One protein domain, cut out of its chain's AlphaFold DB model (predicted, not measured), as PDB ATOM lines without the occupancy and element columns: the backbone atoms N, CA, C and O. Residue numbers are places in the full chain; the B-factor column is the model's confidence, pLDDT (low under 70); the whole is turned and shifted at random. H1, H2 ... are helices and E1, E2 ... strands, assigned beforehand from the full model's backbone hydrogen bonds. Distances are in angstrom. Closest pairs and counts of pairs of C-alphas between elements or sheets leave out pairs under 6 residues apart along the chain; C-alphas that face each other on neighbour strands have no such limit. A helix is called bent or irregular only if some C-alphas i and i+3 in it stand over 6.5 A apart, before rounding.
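Overview. This is residues 3 to 49 of the 110 residues of an uncharacterized protein of Desulfobacteraceae bacterium (UniProt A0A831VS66). The printed part is an open, flat horseshoe: a two-stranded hairpin of E1 and E2 makes one arm, and the helices H1 and H2, joined at a corner, make the rest of the curve round an empty middle. No helix packs on the hairpin, and residues 7 to 12 at its tip and residues 20 to 49, with both helices, stand free. The printed part has 47 residues, with two named strands and then two named helices in the order E1, E2, H1, H2; the sheet, E1 - E2, is antiparallel, and the class is mixed, helices and strands. The whole is extended, with a radius of gyration of the C-alphas of 15.6 A and spans of 43 by 30 by 6 A.

Along the chain. E1 covers residues 3 to 8, 15.6 A long, and begins at C-alpha 3 at (-15.785, -20.231, 30.942). E2, residues 11 to 17, is 19.7 A long. H1, residues 22 to 35, is 19.9 A long and begins at C-alpha 22 at (-16.667, -28.794, 19.712). H2, residues 37 to 47, is 15.2 A long and ends at C-alpha 47 at (-25.359, -42.123, 38.366).

Arrangement. E1 and E2 form a hairpin, antiparallel at 147 degrees between their directions. The C-alphas of Tyr 7 and Tyr 12 face each other at 4.6 A. N 8 and O 11, at 2.8 A, and N 13 and O 6, at 3.0 A, are within hydrogen-bond range. H1 is apart from E1, and H2 is apart from both strands. H1 and H2 meet only through their link. H1 is irregular, with C-alphas 28 and 31 at 7.3 A. In H2 every O i to N i+4 pair is within hydrogen-bond range; in H1, 8 of 10 are.

Size, cuts and confidence. The two C-alphas farthest apart are those of Pro 9 and Gln 35, at 43.4 A. The printed part has no cut, and its three links are tight. The mean pLDDT of the printed part is 85.5; residues 3 to 11 are under 70.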
ATOM      1  N   GLN A   3     -15.098 -20.246  29.652       54.28
ATOM      2  CA  GLN A   3     -15.785 -20.231  30.942       54.28
ATOM      3  C   GLN A   3     -16.165 -18.785  31.235       54.28
ATOM      4  O   GLN A   3     -15.286 -17.927  31.292       54.28
ATOM      5  N   ASN A   4     -17.458 -18.528  31.409       64.06
ATOM      6  CA  ASN A   4     -17.950 -17.252  31.914       64.06
ATOM      7  C   ASN A   4     -18.351 -17.447  33.378       64.06
ATOM      8  O   ASN A   4     -19.027 -18.424  33.711       64.06
ATOM      9  N   ILE A   5     -17.905 -16.534  34.239       64.06
ATOM     10  CA  ILE A   5     -18.270 -16.511  35.658       64.06
ATOM     11  C   ILE A   5     -19.521 -15.653  35.793       64.06
ATOM     12  O   ILE A   5     -19.507 -14.479  35.418       64.06
ATOM     13  N   PHE A   6     -20.580 -16.226  36.355       62.88
ATOM     14  CA  PHE A   6     -21.794 -15.490  36.692       62.88
ATOM     15  C   PHE A   6     -21.963 -15.412  38.205       62.88
ATOM     16  O   PHE A   6     -21.802 -16.409  38.914       62.88
ATOM     17  N   TYR A   7     -22.301 -14.216  38.683       56.69
ATOM     18  CA  TYR A   7     -22.604 -13.949  40.082       56.69
ATOM     19  C   TYR A   7     -24.116 -14.028  40.294       56.69
ATOM     20  O   TYR A   7     -24.876 -13.252  39.719       56.69
ATOM     21  N   TYR A   8     -24.540 -14.962  41.138       58.53
ATOM     22  CA  TYR A   8     -25.899 -15.071  41.654       58.53
ATOM     23  C   TYR A   8     -25.947 -14.519  43.091       58.53
ATOM     24  O   TYR A   8     -24.931 -14.545  43.788       58.53
ATOM     25  N   PRO A   9     -27.113 -14.073  43.595       62.75
ATOM     26  CA  PRO A   9     -27.237 -13.505  44.946       62.75
ATOM     27  C   PRO A   9     -26.756 -14.419  46.093       62.75
ATOM     28  O   PRO A   9     -26.505 -13.933  47.189       62.75
ATOM     29  N   LEU A  10     -26.619 -15.729  45.848       56.47
ATOM     30  CA  LEU A  10     -26.193 -16.748  46.818       56.47
ATOM     31  C   LEU A  10     -24.864 -17.450  46.453       56.47
ATOM     32  O   LEU A  10     -24.493 -18.416  47.117       56.47
ATOM     33  N   GLY A  11     -24.133 -17.005  45.420       62.91
ATOM     34  CA  GLY A  11     -22.854 -17.616  45.029       62.91
ATOM     35  C   GLY A  11     -22.425 -17.337  43.585       62.91
ATOM     36  O   GLY A  11     -23.072 -16.584  42.868       62.91
ATOM     37  N   TYR A  12     -21.329 -17.954  43.140       71.44
ATOM     38  CA  TYR A  12     -20.870 -17.898  41.746       71.44
ATOM     39  C   TYR A  12     -20.995 -19.269  41.076       71.44
ATOM     40  O   TYR A  12     -20.871 -20.306  41.728       71.44
ATOM     41  N   GLY A  13     -21.243 -19.266  39.768       72.00
ATOM     42  CA  GLY A  13     -21.347 -20.477  38.956       72.00
ATOM     43  C   GLY A  13     -20.607 -20.346  37.631       72.00
ATOM     44  O   GLY A  13     -20.256 -19.243  37.203       72.00
ATOM     45  N   TYR A  14     -20.393 -21.488  36.980       74.62
ATOM     46  CA  TYR A  14     -19.821 -21.563  35.641       74.62
ATOM     47  C   TYR A  14     -20.878 -22.055  34.663       74.62
ATOM     48  O   TYR A  14     -21.513 -23.083  34.895       74.62
ATOM     49  N   GLU A  15     -21.023 -21.352  33.548       78.69
ATOM     50  CA  GLU A  15     -21.757 -21.861  32.394       78.69
ATOM     51  C   GLU A  15     -20.759 -22.468  31.402       78.69
ATOM     52  O   GLU A  15     -19.789 -21.823  30.989       78.69
ATOM     53  N   ILE A  16     -20.983 -23.729  31.030       79.50
ATOM     54  CA  ILE A  16     -20.171 -24.418  30.027       79.50
ATOM     55  C   ILE A  16     -20.837 -24.231  28.669       79.50
ATOM     56  O   ILE A  16     -21.956 -24.678  28.445       79.50
ATOM     57  N   SER A  17     -20.111 -23.614  27.744       86.06
ATOM     58  CA  SER A  17     -20.546 -23.406  26.365       86.06
ATOM     59  C   SER A  17     -19.634 -24.140  25.380       86.06
ATOM     60  O   SER A  17     -18.477 -24.468  25.674       86.06
ATOM     61  N   LEU A  18     -20.166 -24.427  24.189       88.12
ATOM     62  CA  LEU A  18     -19.401 -25.079  23.130       88.12
ATOM     63  C   LEU A  18     -18.233 -24.181  22.696       88.12
ATOM     64  O   LEU A  18     -18.408 -23.014  22.356       88.12
ATOM     65  N   GLY A  19     -17.025 -24.745  22.696       86.75
ATOM     66  CA  GLY A  19     -15.848 -24.097  22.120       86.75
ATOM     67  C   GLY A  19     -15.770 -24.280  20.602       86.75
ATOM     68  O   GLY A  19     -16.448 -25.131  20.034       86.75
ATOM     69  N   GLU A  20     -14.869 -23.544  19.954       89.88
ATOM     70  CA  GLU A  20     -14.704 -23.530  18.486       89.88
ATOM     71  C   GLU A  20     -14.494 -24.924  17.868       89.88
ATOM     72  O   GLU A  20     -14.998 -25.209  16.787       89.88
ATOM     73  N   LYS A  21     -13.818 -25.834  18.582       90.44
ATOM     74  CA  LYS A  21     -13.540 -27.208  18.125       90.44
ATOM     75  C   LYS A  21     -14.561 -28.252  18.589       90.44
ATOM     76  O   LYS A  21     -14.310 -29.449  18.465       90.44
ATOM     77  N   ALA A  22     -15.704 -27.847  19.146       89.00
ATOM     78  CA  ALA A  22     -16.667 -28.794  19.712       89.00
ATOM     79  C   ALA A  22     -17.192 -29.807  18.679       89.00
ATOM     80  O   ALA A  22     -17.281 -30.997  18.975       89.00
ATOM     81  N   ASN A  23     -17.484 -29.359  17.454       90.31
ATOM     82  CA  ASN A  23     -17.949 -30.247  16.383       90.31
ATOM     83  C   ASN A  23     -16.866 -31.237  15.941       90.31
ATOM     84  O   ASN A  23     -17.152 -32.414  15.738       90.31
ATOM     85  N   GLU A  24     -15.618 -30.784  15.849       93.19
ATOM     86  CA  GLU A  24     -14.480 -31.637  15.513       93.19
ATOM     87  C   GLU A  24     -14.267 -32.733  16.571       93.19
ATOM     88  O   GLU A  24     -14.059 -33.895  16.229       93.19
ATOM     89  N   MET A  25     -14.390 -32.388  17.857       90.50
ATOM     90  CA  MET A  25     -14.316 -33.363  18.952       90.50
ATOM     91  C   MET A  25     -15.444 -34.393  18.891       90.50
ATOM     92  O   MET A  25     -15.174 -35.584  19.042       90.50
ATOM     93  N   LYS A  26     -16.681 -33.969  18.600       89.25
ATOM     94  CA  LYS A  26     -17.812 -34.897  18.421       89.25
ATOM     95  C   LYS A  26     -17.547 -35.906  17.303       89.25
ATOM     96  O   LYS A  26     -17.812 -37.087  17.492       89.25
ATOM     97  N   GLN A  27     -16.982 -35.467  16.177       94.12
ATOM     98  CA  GLN A  27     -16.665 -36.375  15.069       94.12
ATOM     99  C   GLN A  27     -15.567 -37.376  15.433       94.12
ATOM    100  O   GLN A  27     -15.698 -38.560  15.137       94.12
ATOM    101  N   ARG A  28     -14.513 -36.935  16.129       93.94
ATOM    102  CA  ARG A  28     -13.436 -37.834  16.580       93.94
ATOM    103  C   ARG A  28     -13.922 -38.868  17.596       93.94
ATOM    104  O   ARG A  28     -13.451 -39.998  17.579       93.94
ATOM    105  N   ALA A  29     -14.858 -38.487  18.464       93.88
ATOM    106  CA  ALA A  29     -15.420 -39.372  19.480       93.88
ATOM    107  C   ALA A  29     -16.534 -40.286  18.946       93.88
ATOM    108  O   ALA A  29     -16.922 -41.215  19.646       93.88
ATOM    109  N   LYS A  30     -17.045 -40.047  17.730       95.31
ATOM    110  CA  LYS A  30     -18.242 -40.707  17.196       95.31
ATOM    111  C   LYS A  30     -18.177 -42.231  17.297       95.31
ATOM    112  O   LYS A  30     -19.078 -42.824  17.870       95.31
ATOM    113  N   VAL A  31     -17.088 -42.838  16.822       96.56
ATOM    114  CA  VAL A  31     -16.916 -44.302  16.841       96.56
ATOM    115  C   VAL A  31     -16.963 -44.854  18.269       96.56
ATOM    116  O   VAL A  31     -17.628 -45.849  18.519       96.56
ATOM    117  N   PHE A  32     -16.306 -44.183  19.221       96.06
ATOM    118  CA  PHE A  32     -16.324 -44.579  20.632       96.06
ATOM    119  C   PHE A  32     -17.724 -44.444  21.243       96.06
ATOM    120  O   PHE A  32     -18.187 -45.346  21.933       96.06
ATOM    121  N   LEU A  33     -18.402 -43.322  20.979       94.81
ATOM    122  CA  LEU A  33     -19.747 -43.069  21.496       94.81
ATOM    123  C   LEU A  33     -20.760 -44.069  20.935       94.81
ATOM    124  O   LEU A  33     -21.594 -44.554  21.683       94.81
ATOM    125  N   GLU A  34     -20.666 -44.409  19.650       95.94
ATOM    126  CA  GLU A  34     -21.513 -45.433  19.027       95.94
ATOM    127  C   GLU A  34     -21.221 -46.825  19.598       95.94
ATOM    128  O   GLU A  34     -22.152 -47.579  19.870       95.94
ATOM    129  N   GLN A  35     -19.944 -47.150  19.820       97.50
ATOM    130  CA  GLN A  35     -19.526 -48.437  20.370       97.50
ATOM    131  C   GLN A  35     -20.034 -48.667  21.799       97.50
ATOM    132  O   GLN A  35     -20.427 -49.786  22.112       97.50
ATOM    133  N   TYR A  36     -20.013 -47.637  22.648       97.62
ATOM    134  CA  TYR A  36     -20.320 -47.750  24.080       97.62
ATOM    135  C   TYR A  36     -21.613 -47.036  24.487       97.62
ATOM    136  O   TYR A  36     -21.788 -46.681  25.654       97.62
ATOM    137  N   ASN A  37     -22.509 -46.761  23.532       96.19
ATOM    138  CA  ASN A  37     -23.698 -45.954  23.798       96.19
ATOM    139  C   ASN A  37     -24.546 -46.543  24.936       96.19
ATOM    140  O   ASN A  37     -24.966 -45.819  25.831       96.19
ATOM    141  N   GLY A  38     -24.738 -47.867  24.942       97.50
ATOM    142  CA  GLY A  38     -25.537 -48.545  25.964       97.50
ATOM    143  C   GLY A  38     -24.928 -48.455  27.365       97.50
ATOM    144  O   GLY A  38     -25.643 -48.214  28.336       97.50
ATOM    145  N   GLU A  39     -23.612 -48.609  27.487       96.56
ATOM    146  CA  GLU A  39     -22.890 -48.510  28.756       96.56
ATOM    147  C   GLU A  39     -22.850 -47.072  29.281       96.56
ATOM    148  O   GLU A  39     -22.964 -46.851  30.489       96.56
ATOM    149  N   ILE A  40     -22.715 -46.094  28.381       96.62
ATOM    150  CA  ILE A  40     -22.787 -44.669  28.721       96.62
ATOM    151  C   ILE A  40     -24.194 -44.323  29.211       96.62
ATOM    152  O   ILE A  40     -24.325 -43.732  30.284       96.62
ATOM    153  N   ASP A  41     -25.234 -44.726  28.480       97.31
ATOM    154  CA  ASP A  41     -26.630 -44.504  28.866       97.31
ATOM    155  C   ASP A  41     -26.937 -45.164  30.215       97.31
ATOM    156  O   ASP A  41     -27.538 -44.539  31.089       97.31
ATOM    157  N   TRP A  42     -26.452 -46.388  30.440       96.94
ATOM    158  CA  TRP A  42     -26.573 -47.060  31.731       96.94
ATOM    159  C   TRP A  42     -25.877 -46.278  32.852       96.94
ATOM    160  O   TRP A  42     -26.452 -46.094  33.925       96.94
ATOM    161  N   ALA A  43     -24.663 -45.772  32.622       95.50
ATOM    162  CA  ALA A  43     -23.946 -44.992  33.626       95.50
ATOM    163  C   ALA A  43     -24.677 -43.677  33.950       95.50
ATOM    164  O   ALA A  43     -24.758 -43.287  35.116       95.50
ATOM    165  N   LEU A  44     -25.242 -43.011  32.941       96.38
ATOM    166  CA  LEU A  44     -26.040 -41.799  33.123       96.38
ATOM    167  C   LEU A  44     -27.360 -42.084  33.849       96.38
ATOM    168  O   LEU A  44     -27.714 -41.332  34.754       96.38
ATOM    169  N   ASP A  45     -28.045 -43.182  33.532       96.81
ATOM    170  CA  ASP A  45     -29.264 -43.611  34.230       96.81
ATOM    171  C   ASP A  45     -28.988 -43.920  35.710       96.81
ATOM    172  O   ASP A  45     -29.705 -43.459  36.600       96.81
ATOM    173  N   LYS A  46     -27.909 -44.659  36.005       95.50
ATOM    174  CA  LYS A  46     -27.589 -45.066  37.382       95.50
ATOM    175  C   LYS A  46     -26.962 -43.968  38.223       95.50
ATOM    176  O   LYS A  46     -27.180 -43.954  39.437       95.50
ATOM    177  N   PHE A  47     -26.182 -43.074  37.617       95.88
ATOM    178  CA  PHE A  47     -25.359 -42.123  38.366       95.88
ATOM    179  C   PHE A  47     -25.573 -40.652  38.008       95.88
ATOM    180  O   PHE A  47     -25.141 -39.791  38.772       95.88
ATOM    181  N   GLY A  48     -26.255 -40.329  36.909       94.81
ATOM    182  CA  GLY A  48     -26.427 -38.950  36.436       94.81
ATOM    183  C   GLY A  48     -27.243 -38.055  37.374       94.81
ATOM    184  O   GLY A  48     -27.074 -36.839  37.359       94.81
ATOM    185  N   GLY A  49     -28.087 -38.643  38.227       94.88
ATOM    186  CA  GLY A  49     -28.832 -37.919  39.264       94.88
ATOM    187  C   GLY A  49     -28.027 -37.604  40.531       94.88
ATOM    188  O   GLY A  49     -28.520 -36.883  41.399       94.88
TER     189      GLY A  49